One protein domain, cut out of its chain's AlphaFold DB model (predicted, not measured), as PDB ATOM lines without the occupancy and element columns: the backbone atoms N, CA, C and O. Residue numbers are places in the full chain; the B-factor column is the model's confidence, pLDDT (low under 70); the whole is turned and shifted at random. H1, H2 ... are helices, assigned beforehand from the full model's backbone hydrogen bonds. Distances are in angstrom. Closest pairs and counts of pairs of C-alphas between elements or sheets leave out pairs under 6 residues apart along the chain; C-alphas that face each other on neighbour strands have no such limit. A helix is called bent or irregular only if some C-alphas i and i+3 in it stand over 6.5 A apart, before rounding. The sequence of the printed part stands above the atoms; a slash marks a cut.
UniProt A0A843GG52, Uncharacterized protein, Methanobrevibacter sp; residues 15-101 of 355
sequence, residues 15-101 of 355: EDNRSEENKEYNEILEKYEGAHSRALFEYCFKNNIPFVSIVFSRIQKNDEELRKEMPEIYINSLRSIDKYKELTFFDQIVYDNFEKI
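AT A GLANCE: This is residues 15 to 101 of the 355 residues of an uncharacterized protein of Methanobrevibacter sp (UniProt A0A843GG52). Four helices make a small cluster of crossed helices: H1, the longest, stands along one side and packs on H2 and H4, while H3 folds back on H4 farther from H1. Beyond a long link, the short H5 lies on the side away from H1 and touches no helix. The printed part has 87 residues with five named helices, H1 to H5 in that order, and no named strand; its class is all helix. It is compact and rounded, with a radius of gyration of the C-alphas of 12.4 A and spans of 31 by 27 by 24 A.

IN THESE COORDINATES: Find C-alpha 15 at (87.782, 166.162, 168.307); from there H1, residues 15 to 31, runs 25.1 A to C-alpha 31 at (87.391, 145.098, 181.923). Next come H2, residues 36 to 46, 15.2 A long, and H3, residues 53 to 60, 10.2 A. H4, residues 66 to 79, spans 17.5 A and is irregular, with C-alphas 68 and 71 8.6 A apart. H5, residues 91 to 94, spans 5.9 A and ends at C-alpha 94, (79.501, 164.026, 201.567).

HOW THE PARTS SIT: Begin at H4, the hub. Its residues 68 to 72 touch H1 at a steep tilt of 65 degrees, closest at the C-alphas of Asn 22 and Glu 69, 6.7 A. H3 and H4 form a helical hairpin at 39 degrees; their closest C-alphas, Phe 56 and Tyr 74, are 6.8 A apart. H2 and H4 only just touch, with 3 pairs of C-alphas within 8 A, the closest being Leu 40 and Pro 71, 7.1 A. H1 touches H2 with residues 24 to 31, closest at the C-alphas of Leu 29 and Ala 39, 5.0 A. H1 and H3 are apart. In H1, H2 and H3 every O i to N i+4 pair is within hydrogen-bond range, in H4 7 of 10; H5 is too short for such a pair.

THE WHOLE: The farthest C-alphas, Asp 16 and Asp 96, are 36.6 A apart. The printed part has no cut; the link from H4 to H5 is long. Residues 61 to 66, of which 66 belongs to H4, stand free. Mean pLDDT of the printed part is 77.0; look for values under 70 at residues 15 to 21, 62, 64 to 67 and 92 to 101.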
ATOM      1  N   GLU A  15      88.090 167.479 168.886       48.59
ATOM      2  CA  GLU A  15      87.782 166.162 168.307       48.59
ATOM      3  C   GLU A  15      88.761 165.072 168.769       48.59
ATOM      4  O   GLU A  15      88.327 163.961 169.079       48.59
ATOM      5  N   ASP A  16      90.051 165.397 168.900       49.91
ATOM      6  CA  ASP A  16      91.080 164.436 169.333       49.91
ATOM      7  C   ASP A  16      90.859 163.990 170.796       49.91
ATOM      8  O   ASP A  16      90.881 162.800 171.114       49.91
ATOM      9  N   ASN A  17      90.480 164.930 171.675       54.78
ATOM     10  CA  ASN A  17      90.119 164.632 173.068       54.78
ATOM     11  C   ASN A  17      88.832 163.787 173.189       54.78
ATOM     12  O   ASN A  17      88.763 162.897 174.035       54.78
ATOM     13  N   ARG A  18      87.821 164.001 172.329       56.19
ATOM     14  CA  ARG A  18      86.575 163.195 172.331       56.19
ATOM     15  C   ARG A  18      86.816 161.737 171.930       56.19
ATOM     16  O   ARG A  18      86.146 160.831 172.429       56.19
ATOM     17  N   SER A  19      87.764 161.509 171.024       61.97
ATOM     18  CA  SER A  19      88.204 160.170 170.624       61.97
ATOM     19  C   SER A  19      88.911 159.445 171.777       61.97
ATOM     20  O   SER A  19      88.669 158.258 172.013       61.97
ATOM     21  N   GLU A  20      89.745 160.161 172.535       65.19
ATOM     22  CA  GLU A  20      90.535 159.591 173.628       65.19
ATOM     23  C   GLU A  20      89.688 159.261 174.873       65.19
ATOM     24  O   GLU A  20      89.814 158.164 175.422       65.19
ATOM     25  N   GLU A  21      88.741 160.129 175.251       68.44
ATOM     26  CA  GLU A  21      87.802 159.903 176.367       68.44
ATOM     27  C   GLU A  21      86.920 158.658 176.152       68.44
ATOM     28  O   GLU A  21      86.758 157.815 177.044       68.44
ATOM     29  N   ASN A  22      86.380 158.493 174.940       77.12
ATOM     30  CA  ASN A  22      85.572 157.324 174.593       77.12
ATOM     31  C   ASN A  22      86.415 156.045 174.515       77.12
ATOM     32  O   ASN A  22      85.931 154.962 174.853       77.12
ATOM     33  N   LYS A  23      87.684 156.146 174.107       83.56
ATOM     34  CA  LYS A  23      88.604 155.007 174.096       83.56
ATOM     35  C   LYS A  23      88.902 154.514 175.513       83.56
ATOM     36  O   LYS A  23      88.749 153.319 175.762       83.56
ATOM     37  N   GLU A  24      89.238 155.411 176.442       86.75
ATOM     38  CA  GLU A  24      89.478 155.039 177.843       86.75
ATOM     39  C   GLU A  24      88.240 154.367 178.456       86.75
ATOM     40  O   GLU A  24      88.337 153.324 179.108       86.75
ATOM     41  N   TYR A  25      87.053 154.929 178.218       88.12
ATOM     42  CA  TYR A  25      85.811 154.343 178.710       88.12
ATOM     43  C   TYR A  25      85.561 152.934 178.168       88.12
ATOM     44  O   TYR A  25      85.176 152.050 178.935       88.12
ATOM     45  N   ASN A  26      85.794 152.707 176.875       86.00
ATOM     46  CA  ASN A  26      85.595 151.401 176.253       86.00
ATOM     47  C   ASN A  26      86.572 150.347 176.799       86.00
ATOM     48  O   ASN A  26      86.153 149.224 177.074       86.00
ATOM     49  N   GLU A  27      87.829 150.710 177.066       86.94
ATOM     50  CA  GLU A  27      88.801 149.818 177.722       86.94
ATOM     51  C   GLU A  27      88.347 149.427 179.143       86.94
ATOM     52  O   GLU A  27      88.417 148.261 179.548       86.94
ATOM     53  N   ILE A  28      87.818 150.387 179.910       87.00
ATOM     54  CA  ILE A  28      87.242 150.119 181.237       87.00
ATOM     55  C   ILE A  28      85.969 149.259 181.110       87.00
ATOM     56  O   ILE A  28      85.721 148.382 181.942       87.00
ATOM     57  N   LEU A  29      85.151 149.482 180.082       85.88
ATOM     58  CA  LEU A  29      83.924 148.727 179.840       85.88
ATOM     59  C   LEU A  29      84.211 147.255 179.526       85.88
ATOM     60  O   LEU A  29      83.522 146.382 180.061       85.88
ATOM     61  N   GLU A  30      85.245 146.976 178.732       86.50
ATOM     62  CA  GLU A  30      85.729 145.617 178.464       86.50
ATOM     63  C   GLU A  30      86.188 144.918 179.750       86.50
ATOM     64  O   GLU A  30      85.776 143.787 180.015       86.50
ATOM     65  N   LYS A  31      86.953 145.612 180.609       87.06
ATOM     66  CA  LYS A  31      87.391 145.098 181.923       87.06
ATOM     67  C   LYS A  31      86.219 144.666 182.815       87.06
ATOM     68  O   LYS A  31      86.376 143.760 183.633       87.06
ATOM     69  N   TYR A  32      85.059 145.305 182.677       81.62
ATOM     70  CA  TYR A  32      83.852 144.992 183.444       81.62
ATOM     71  C   TYR A  32      82.790 144.216 182.656       81.62
ATOM     72  O   TYR A  32      81.624 144.236 183.054       81.62
ATOM     73  N   GLU A  33      83.166 143.536 181.571       82.38
ATOM     74  CA  GLU A  33      82.267 142.673 180.787       82.38
ATOM     75  C   GLU A  33      80.984 143.398 180.326       82.38
ATOM     76  O   GLU A  33      79.884 142.846 180.355       82.38
ATOM     77  N   GLY A  34      81.092 144.676 179.947       75.88
ATOM     78  CA  GLY A  34      79.941 145.466 179.493       75.88
ATOM     79  C   GLY A  34      79.073 146.047 180.617       75.88
ATOM     80  O   GLY A  34      78.024 146.640 180.352       75.88
ATOM     81  N   ALA A  35      79.479 145.933 181.886       81.00
ATOM     82  CA  ALA A  35      78.759 146.547 183.000       81.00
ATOM     83  C   ALA A  35      78.983 148.074 183.056       81.00
ATOM     84  O   ALA A  35      79.792 148.579 183.838       81.00
ATOM     85  N   HIS A  36      78.199 148.819 182.268       84.06
ATOM     86  CA  HIS A  36      78.279 150.281 182.129       84.06
ATOM     87  C   HIS A  36      78.271 151.062 183.452       84.06
ATOM     88  O   HIS A  36      78.914 152.104 183.540       84.06
ATOM     89  N   SER A  37      77.574 150.576 184.486       81.88
ATOM     90  CA  SER A  37      77.527 151.242 185.794       81.88
ATOM     91  C   SER A  37      78.888 151.260 186.487       81.88
ATOM     92  O   SER A  37      79.302 152.294 187.006       81.88
ATOM     93  N   ARG A  38      79.601 150.130 186.469       81.31
ATOM     94  CA  ARG A  38      80.944 150.001 187.049       81.31
ATOM     95  C   ARG A  38      81.977 150.720 186.201       81.31
ATOM     96  O   ARG A  38      82.832 151.408 186.748       81.31
ATOM     97  N   ALA A  39      81.845 150.603 184.882       87.06
ATOM     98  CA  ALA A  39      82.751 151.258 183.959       87.06
ATOM     99  C   ALA A  39      82.683 152.783 184.078       87.06
ATOM    100  O   ALA A  39      83.710 153.439 184.222       87.06
ATOM    101  N   LEU A  40      81.471 153.347 184.120       87.81
ATOM    102  CA  LEU A  40      81.295 154.790 184.264       87.81
ATOM    103  C   LEU A  40      81.721 155.284 185.647       87.81
ATOM    104  O   LEU A  40      82.262 156.378 185.752       87.81
ATOM    105  N   PHE A  41      81.522 154.490 186.700       87.31
ATOM    106  CA  PHE A  41      82.007 154.833 188.034       87.31
ATOM    107  C   PHE A  41      83.541 154.930 188.082       87.31
ATOM    108  O   PHE A  41      84.065 155.921 188.585       87.31
ATOM    109  N   GLU A  42      84.262 153.944 187.532       85.44
ATOM    110  CA  GLU A  42      85.732 153.987 187.459       85.44
ATOM    111  C   GLU A  42      86.215 155.131 186.555       85.44
ATOM    112  O   GLU A  42      87.156 155.833 186.915       85.44
ATOM    113  N   TYR A  43      85.530 155.384 185.435       90.31
ATOM    114  CA  TYR A  43      85.812 156.530 184.568       90.31
ATOM    115  C   TYR A  43      85.654 157.869 185.307       90.31
ATOM    116  O   TYR A  43      86.547 158.715 185.270       90.31
ATOM    117  N   CYS A  44      84.544 158.045 186.031       89.62
ATOM    118  CA  CYS A  44      84.278 159.234 186.840       89.62
ATOM    119  C   CYS A  44      85.336 159.420 187.936       89.62
ATOM    120  O   CYS A  44      85.779 160.541 188.174       89.62
ATOM    121  N   PHE A  45      85.774 158.326 188.566       88.06
ATOM    122  CA  PHE A  45      86.839 158.345 189.567       88.06
ATOM    123  C   PHE A  45      88.163 158.845 188.987       88.06
ATOM    124  O   PHE A  45      88.765 159.763 189.541       88.06
ATOM    125  N   LYS A  46      88.602 158.279 187.857       88.12
ATOM    126  CA  LYS A  46      89.868 158.658 187.217       88.12
ATOM    127  C   LYS A  46      89.878 160.105 186.728       88.12
ATOM    128  O   LYS A  46      90.893 160.781 186.860       88.12
ATOM    129  N   ASN A  47      88.741 160.579 186.223       88.88
ATOM    130  CA  ASN A  47      88.599 161.914 185.643       88.88
ATOM    131  C   ASN A  47      88.088 162.972 186.640       88.88
ATOM    132  O   ASN A  47      87.815 164.106 186.258       88.88
ATOM    133  N   ASN A  48      87.973 162.624 187.927       88.69
ATOM    134  CA  ASN A  48      87.505 163.501 189.004       88.69
ATOM    135  C   ASN A  48      86.107 164.125 188.767       88.69
ATOM    136  O   ASN A  48      85.827 165.245 189.196       88.69
ATOM    137  N   ILE A  49      85.214 163.384 188.113       88.88
ATOM    138  CA  ILE A  49      83.833 163.782 187.793       88.88
ATOM    139  C   ILE A  49      82.876 163.139 188.813       88.88
ATOM    140  O   ILE A  49      83.067 161.977 189.167       88.88
ATOM    141  N   PRO A  50      81.821 163.818 189.291       87.31
ATOM    142  CA  PRO A  50      80.859 163.226 190.218       87.31
ATOM    143  C   PRO A  50      80.074 162.084 189.559       87.31
ATOM    144  O   PRO A  50      79.578 162.206 188.436       87.31
ATOM    145  N   PHE A  51      79.885 160.983 190.285       87.44
ATOM    146  CA  PHE A  51      79.010 159.881 189.895       87.44
ATOM    147  C   PHE A  51      77.614 160.022 190.532       87.44
ATOM    148  O   PHE A  51      77.371 159.716 191.699       87.44
ATOM    149  N   VAL A  52      76.637 160.442 189.733       83.38
ATOM    150  CA  VAL A  52      75.241 160.635 190.114       83.38
ATOM    151  C   VAL A  52      74.402 159.514 189.502       83.38
ATOM    152  O   VAL A  52      74.006 159.559 188.335       83.38
ATOM    153  N   SER A  53      74.066 158.522 190.329       80.12
ATOM    154  CA  SER A  53      73.308 157.323 189.927       80.12
ATOM    155  C   SER A  53      71.993 157.632 189.191       80.12
ATOM    156  O   SER A  53      71.627 156.940 188.240       80.12
ATOM    157  N   ILE A  54      71.294 158.710 189.568       78.50
ATOM    158  CA  ILE A  54      70.043 159.132 188.913       78.50
ATOM    159  C   ILE A  54      70.294 159.587 187.470       78.50
ATOM    160  O   ILE A  54      69.499 159.269 186.586       78.50
ATOM    161  N   VAL A  55      71.385 160.318 187.226       83.31
ATOM    162  CA  VAL A  55      71.755 160.795 185.885       83.31
ATOM    163  C   VAL A  55      72.156 159.603 185.022       83.31
ATOM    164  O   VAL A  55      71.591 159.421 183.946       83.31
ATOM    165  N   PHE A  56      73.006 158.717 185.548       85.44
ATOM    166  CA  PHE A  56      73.376 157.469 184.878       85.44
ATOM    167  C   PHE A  56      72.148 156.619 184.505       85.44
ATOM    168  O   PHE A  56      71.986 156.228 183.353       85.44
ATOM    169  N   SER A  57      71.233 156.395 185.452       80.19
ATOM    170  CA  SER A  57      70.044 155.556 185.243       80.19
ATOM    171  C   SER A  57      69.086 156.115 184.186       80.19
ATOM    172  O   SER A  57      68.366 155.351 183.548       80.19
ATOM    173  N   ARG A  58      69.029 157.443 184.011       81.06
ATOM    174  CA  ARG A  58      68.232 158.072 182.944       81.06
ATOM    175  C   ARG A  58      68.839 157.797 181.580       81.06
ATOM    176  O   ARG A  58      68.116 157.438 180.662       81.06
ATOM    177  N   ILE A  59      70.155 157.924 181.479       81.75
ATOM    178  CA  ILE A  59      70.875 157.735 180.225       81.75
ATOM    179  C   ILE A  59      70.894 156.250 179.832       81.75
ATOM    180  O   ILE A  59      70.658 155.921 178.676       81.75
ATOM    181  N   GLN A  60      71.063 155.339 180.797       78.19
ATOM    182  CA  GLN A  60      71.065 153.893 180.551       78.19
ATOM    183  C   GLN A  60      69.742 153.373 179.958       78.19
ATOM    184  O   GLN A  60      69.737 152.364 179.256       78.19
ATOM    185  N   LYS A  61      68.619 154.048 180.245       76.25
ATOM    186  CA  LYS A  61      67.294 153.704 179.707       76.25
ATOM    187  C   LYS A  61      67.094 154.123 178.247       76.25
ATOM    188  O   LYS A  61      66.093 153.717 177.663       76.25
ATOM    189  N   ASN A  62      67.998 154.923 177.685       69.75
ATOM    190  CA  ASN A  62      67.928 155.367 176.297       69.75
ATOM    191  C   ASN A  62      68.578 154.346 175.338       69.75
ATOM    192  O   ASN A  62      69.057 153.291 175.760       69.75
ATOM    193  N   ASP A  63      68.529 154.666 174.042       70.75
ATOM    194  CA  ASP A  63      68.968 153.833 172.916       70.75
ATOM    195  C   ASP A  63      70.372 153.219 173.098       70.75
ATOM    196  O   ASP A  63      71.260 153.782 173.740       70.75
ATOM    197  N   GLU A  64      70.577 152.049 172.502       68.94
ATOM    198  CA  GLU A  64      71.835 151.310 172.504       68.94
ATOM    199  C   GLU A  64      72.970 152.066 171.808       68.94
ATOM    200  O   GLU A  64      74.122 151.948 172.225       68.94
ATOM    201  N   GLU A  65      72.660 152.900 170.812       65.88
ATOM    202  CA  GLU A  65      73.661 153.768 170.183       65.88
ATOM    203  C   GLU A  65      74.160 154.863 171.126       65.88
ATOM    204  O   GLU A  65      75.365 155.092 171.206       65.88
ATOM    205  N   LEU A  66      73.269 155.450 171.933       65.94
ATOM    206  CA  LEU A  66      73.645 156.457 172.928       65.94
ATOM    207  C   LEU A  66      74.597 155.869 173.973       65.94
ATOM    208  O   LEU A  66      75.460 156.579 174.473       65.94
ATOM    209  N   ARG A  67      74.517 154.563 174.269       68.19
ATOM    210  CA  ARG A  67      75.434 153.897 175.214       68.19
ATOM    211  C   ARG A  67      76.898 153.871 174.757       68.19
ATOM    212  O   ARG A  67      77.773 153.694 175.603       68.19
ATOM    213  N   LYS A  68      77.172 154.049 173.462       70.62
ATOM    214  CA  LYS A  68      78.540 154.092 172.920       70.62
ATOM    215  C   LYS A  68      79.253 155.413 173.224       70.62
ATOM    216  O   LYS A  68      80.470 155.422 173.324       70.62
ATOM    217  N   GLU A  69      78.493 156.484 173.449       78.81
ATOM    218  CA  GLU A  69      78.984 157.829 173.795       78.81
ATOM    219  C   GLU A  69      78.698 158.159 175.275       78.81
ATOM    220  O   GLU A  69      78.396 159.294 175.653       78.81
ATOM    221  N   MET A  70      78.735 157.135 176.140       83.06
ATOM    222  CA  MET A  70      78.342 157.261 177.549       83.06
ATOM    223  C   MET A  70      79.029 158.375 178.329       83.06
ATOM    224  O   MET A  70      78.307 159.122 178.998       83.06
ATOM    225  N   PRO A  71      80.361 158.516 178.281       87.25
ATOM    226  CA  PRO A  71      81.052 159.579 178.998       87.25
ATOM    227  C   PRO A  71      80.549 160.969 178.612       87.25
ATOM    228  O   PRO A  71      80.195 161.760 179.485       87.25
ATOM    229  N   GLU A  72      80.444 161.241 177.313       85.44
ATOM    230  CA  GLU A  72      80.096 162.560 176.790       85.44
ATOM    231  C   GLU A  72      78.661 162.948 177.156       85.44
ATOM    232  O   GLU A  72      78.414 164.016 177.724       85.44
ATOM    233  N   ILE A  73      77.703 162.048 176.919       86.19
ATOM    234  CA  ILE A  73      76.293 162.283 177.259       86.19
ATOM    235  C   ILE A  73      76.135 162.475 178.768       86.19
ATOM    236  O   ILE A  73      75.357 163.325 179.214       86.19
ATOM    237  N   TYR A  74      76.876 161.705 179.562       88.75
ATOM    238  CA  TYR A  74      76.849 161.799 181.012       88.75
ATOM    239  C   TYR A  74      77.407 163.136 181.515       88.75
ATOM    240  O   TYR A  74      76.734 163.822 182.289       88.75
ATOM    241  N   ILE A  75      78.577 163.552 181.028       88.25
ATOM    242  CA  ILE A  75      79.204 164.832 181.380       88.25
ATOM    243  C   ILE A  75      78.316 166.005 180.955       88.25
ATOM    244  O   ILE A  75      78.074 166.914 181.751       88.25
ATOM    245  N   ASN A  76      77.768 165.973 179.739       87.44
ATOM    246  CA  ASN A  76      76.860 167.008 179.245       87.44
ATOM    247  C   ASN A  76      75.577 167.082 180.084       87.44
ATOM    248  O   ASN A  76      75.134 168.170 180.460       87.44
ATOM    249  N   SER A  77      75.022 165.928 180.463       86.56
ATOM    250  CA  SER A  77      73.852 165.856 181.346       86.56
ATOM    251  C   SER A  77      74.147 166.418 182.737       86.56
ATOM    252  O   SER A  77      73.312 167.134 183.289       86.56
ATOM    253  N   LEU A  78      75.329 166.154 183.300       85.50
ATOM    254  CA  LEU A  78      75.748 166.739 184.577       85.50
ATOM    255  C   LEU A  78      75.910 168.255 184.484       85.50
ATOM    256  O   LEU A  78      75.355 168.976 185.309       85.50
ATOM    257  N   ARG A  79      76.617 168.742 183.458       83.69
ATOM    258  CA  ARG A  79      76.861 170.177 183.239       83.69
ATOM    259  C   ARG A  79      75.579 170.964 182.979       83.69
ATOM    260  O   ARG A  79      75.539 172.157 183.260       83.69
ATOM    261  N   SER A  80      74.525 170.318 182.480       83.38
ATOM    262  CA  SER A  80      73.214 170.955 182.302       83.38
ATOM    263  C   SER A  80      72.497 171.277 183.625       83.38
ATOM    264  O   SER A  80      71.577 172.091 183.638       83.38
ATOM    265  N   ILE A  81      72.919 170.677 184.746       79.81
ATOM    266  CA  ILE A  81      72.285 170.830 186.057       79.81
ATOM    267  C   ILE A  81      73.202 171.660 186.962       79.81
ATOM    268  O   ILE A  81      74.251 171.181 187.387       79.81
ATOM    269  N   ASP A  82      72.778 172.876 187.325       77.81
ATOM    270  CA  ASP A  82      73.588 173.825 188.115       77.81
ATOM    271  C   ASP A  82      74.158 173.226 189.406       77.81
ATOM    272  O   ASP A  82      75.317 173.457 189.736       77.81
ATOM    273  N   LYS A  83      73.379 172.377 190.088       79.69
ATOM    274  CA  LYS A  83      73.795 171.690 191.320       79.69
ATOM    275  C   LYS A  83      75.074 170.851 191.158       79.69
ATOM    276  O   LYS A  83      75.757 170.617 192.148       79.69
ATOM    277  N   TYR A  84      75.370 170.353 189.958       81.19
ATOM    278  CA  TYR A  84      76.455 169.395 189.722       81.19
ATOM    279  C   TYR A  84      77.650 169.985 188.962       81.19
ATOM    280  O   TYR A  84      78.638 169.278 188.778       81.19
ATOM    281  N   LYS A  85      77.584 171.253 188.531       79.62
ATOM    282  CA  LYS A  85      78.610 171.885 187.680       79.62
ATOM    283  C   LYS A  85      79.988 171.988 188.334       79.62
ATOM    284  O   LYS A  85      80.987 171.851 187.639       79.62
ATOM    285  N   GLU A  86      80.025 172.244 189.637       80.81
ATOM    286  CA  GLU A  86      81.264 172.496 190.391       80.81
ATOM    287  C   GLU A  86      81.673 171.319 191.281       80.81
ATOM    288  O   GLU A  86      82.641 171.413 192.028       80.81
ATOM    289  N   LEU A  87      80.930 170.212 191.221       82.06
ATOM    290  CA  LEU A  87      81.238 169.039 192.024       82.06
ATOM    291  C   LEU A  87      82.334 168.206 191.369       82.06
ATOM    292  O   LEU A  87      82.391 168.064 190.149       82.06
ATOM    293  N   THR A  88      83.141 167.587 192.214       85.38
ATOM    294  CA  THR A  88      84.161 166.600 191.868       85.38
ATOM    295  C   THR A  88      83.713 165.193 192.259       85.38
ATOM    296  O   THR A  88      82.695 165.002 192.934       85.38
ATOM    297  N   PHE A  89      84.492 164.176 191.876       84.38
ATOM    298  CA  PHE A  89      84.233 162.808 192.331       84.38
ATOM    299  C   PHE A  89      84.239 162.703 193.862       84.38
ATOM    300  O   PHE A  89      83.485 161.915 194.419       84.38
ATOM    301  N   PHE A  90      85.057 163.479 194.572       80.56
ATOM    302  CA  PHE A  90      85.170 163.360 196.027       80.56
ATOM    303  C   PHE A  90      84.083 164.127 196.785       80.56
ATOM    304  O   PHE A  90      83.702 163.700 197.874       80.56
ATOM    305  N   ASP A  91      83.499 165.172 196.195       78.94
ATOM    306  CA  ASP A  91      82.379 165.904 196.812       78.94
ATOM    307  C   ASP A  91      81.144 165.020 197.003       78.94
ATOM    308  O   ASP A  91      80.297 165.270 197.863       78.94
ATOM    309  N   GLN A  92      81.059 163.926 196.243       68.31
ATOM    310  CA  GLN A  92      79.976 162.969 196.382       68.31
ATOM    311  C   GLN A  92      80.041 162.123 197.659       68.31
ATOM    312  O   GLN A  92      79.019 161.576 198.059       68.31
ATOM    313  N   ILE A  93      81.206 162.050 198.313       63.50
ATOM    314  CA  ILE A  93      81.406 161.316 199.571       63.50
ATOM    315  C   ILE A  93      80.620 161.974 200.717       63.50
ATOM    316  O   ILE A  93      80.262 161.307 201.682       63.50
ATOM    317  N   VAL A  94      80.299 163.266 200.591       58.03
ATOM    318  CA  VAL A  94      79.501 164.026 201.567       58.03
ATOM    319  C   VAL A  94      77.990 163.897 201.302       58.03
ATOM    320  O   VAL A  94      77.183 164.225 202.169       58.03
ATOM    321  N   TYR A  95      77.573 163.397 200.131       53.75
ATOM    322  CA  TYR A  95      76.162 163.123 199.853       53.75
ATOM    323  C   TYR A  95      75.769 161.721 200.347       53.75
ATOM    324  O   TYR A  95      76.434 160.741 200.018       53.75
ATOM    325  N   ASP A  96      74.592 161.608 200.979       50.56
ATOM    326  CA  ASP A  96      73.919 160.359 201.415       50.56
ATOM    327  C   ASP A  96      73.778 159.257 200.329       50.56
ATOM    328  O   ASP A  96      73.257 158.169 200.571       50.56
ATOM    329  N   ASN A  97      74.203 159.519 199.090       44.38
ATOM    330  CA  ASN A  97      74.087 158.613 197.951       44.38
ATOM    331  C   ASN A  97      75.337 157.751 197.686       44.38
ATOM    332  O   ASN A  97      75.239 156.826 196.875       44.38
ATOM    333  N   PHE A  98      76.484 158.011 198.327       48.22
ATOM    334  CA  PHE A  98      77.725 157.268 198.046       48.22
ATOM    335  C   PHE A  98      77.746 155.846 198.638       48.22
ATOM    336  O   PHE A  98      78.367 154.948 198.070       48.22
ATOM    337  N   GLU A  99      76.983 155.584 199.703       46.28
ATOM    338  CA  GLU A  99      76.972 154.287 200.407       46.28
ATOM    339  C   GLU A  99      76.442 153.096 199.581       46.28
ATOM    340  O   GLU A  99      76.629 151.938 199.955       46.28
ATOM    341  N   LYS A 100      75.776 153.312 198.439       46.81
ATOM    342  CA  LYS A 100      74.974 152.243 197.803       46.81
ATOM    343  C   LYS A 100      75.707 151.360 196.789       46.81
ATOM    344  O   LYS A 100      75.140 150.348 196.383       46.81
ATOM    345  N   ILE A 101      76.932 151.690 196.373       43.84
ATOM    346  CA  ILE A 101      77.623 150.955 195.289       43.84
ATOM    347  C   ILE A 101      78.504 149.804 195.819       43.84
ATOM    348  O   ILE A 101      78.692 148.810 195.118       43.84
TER     349      ILE A 101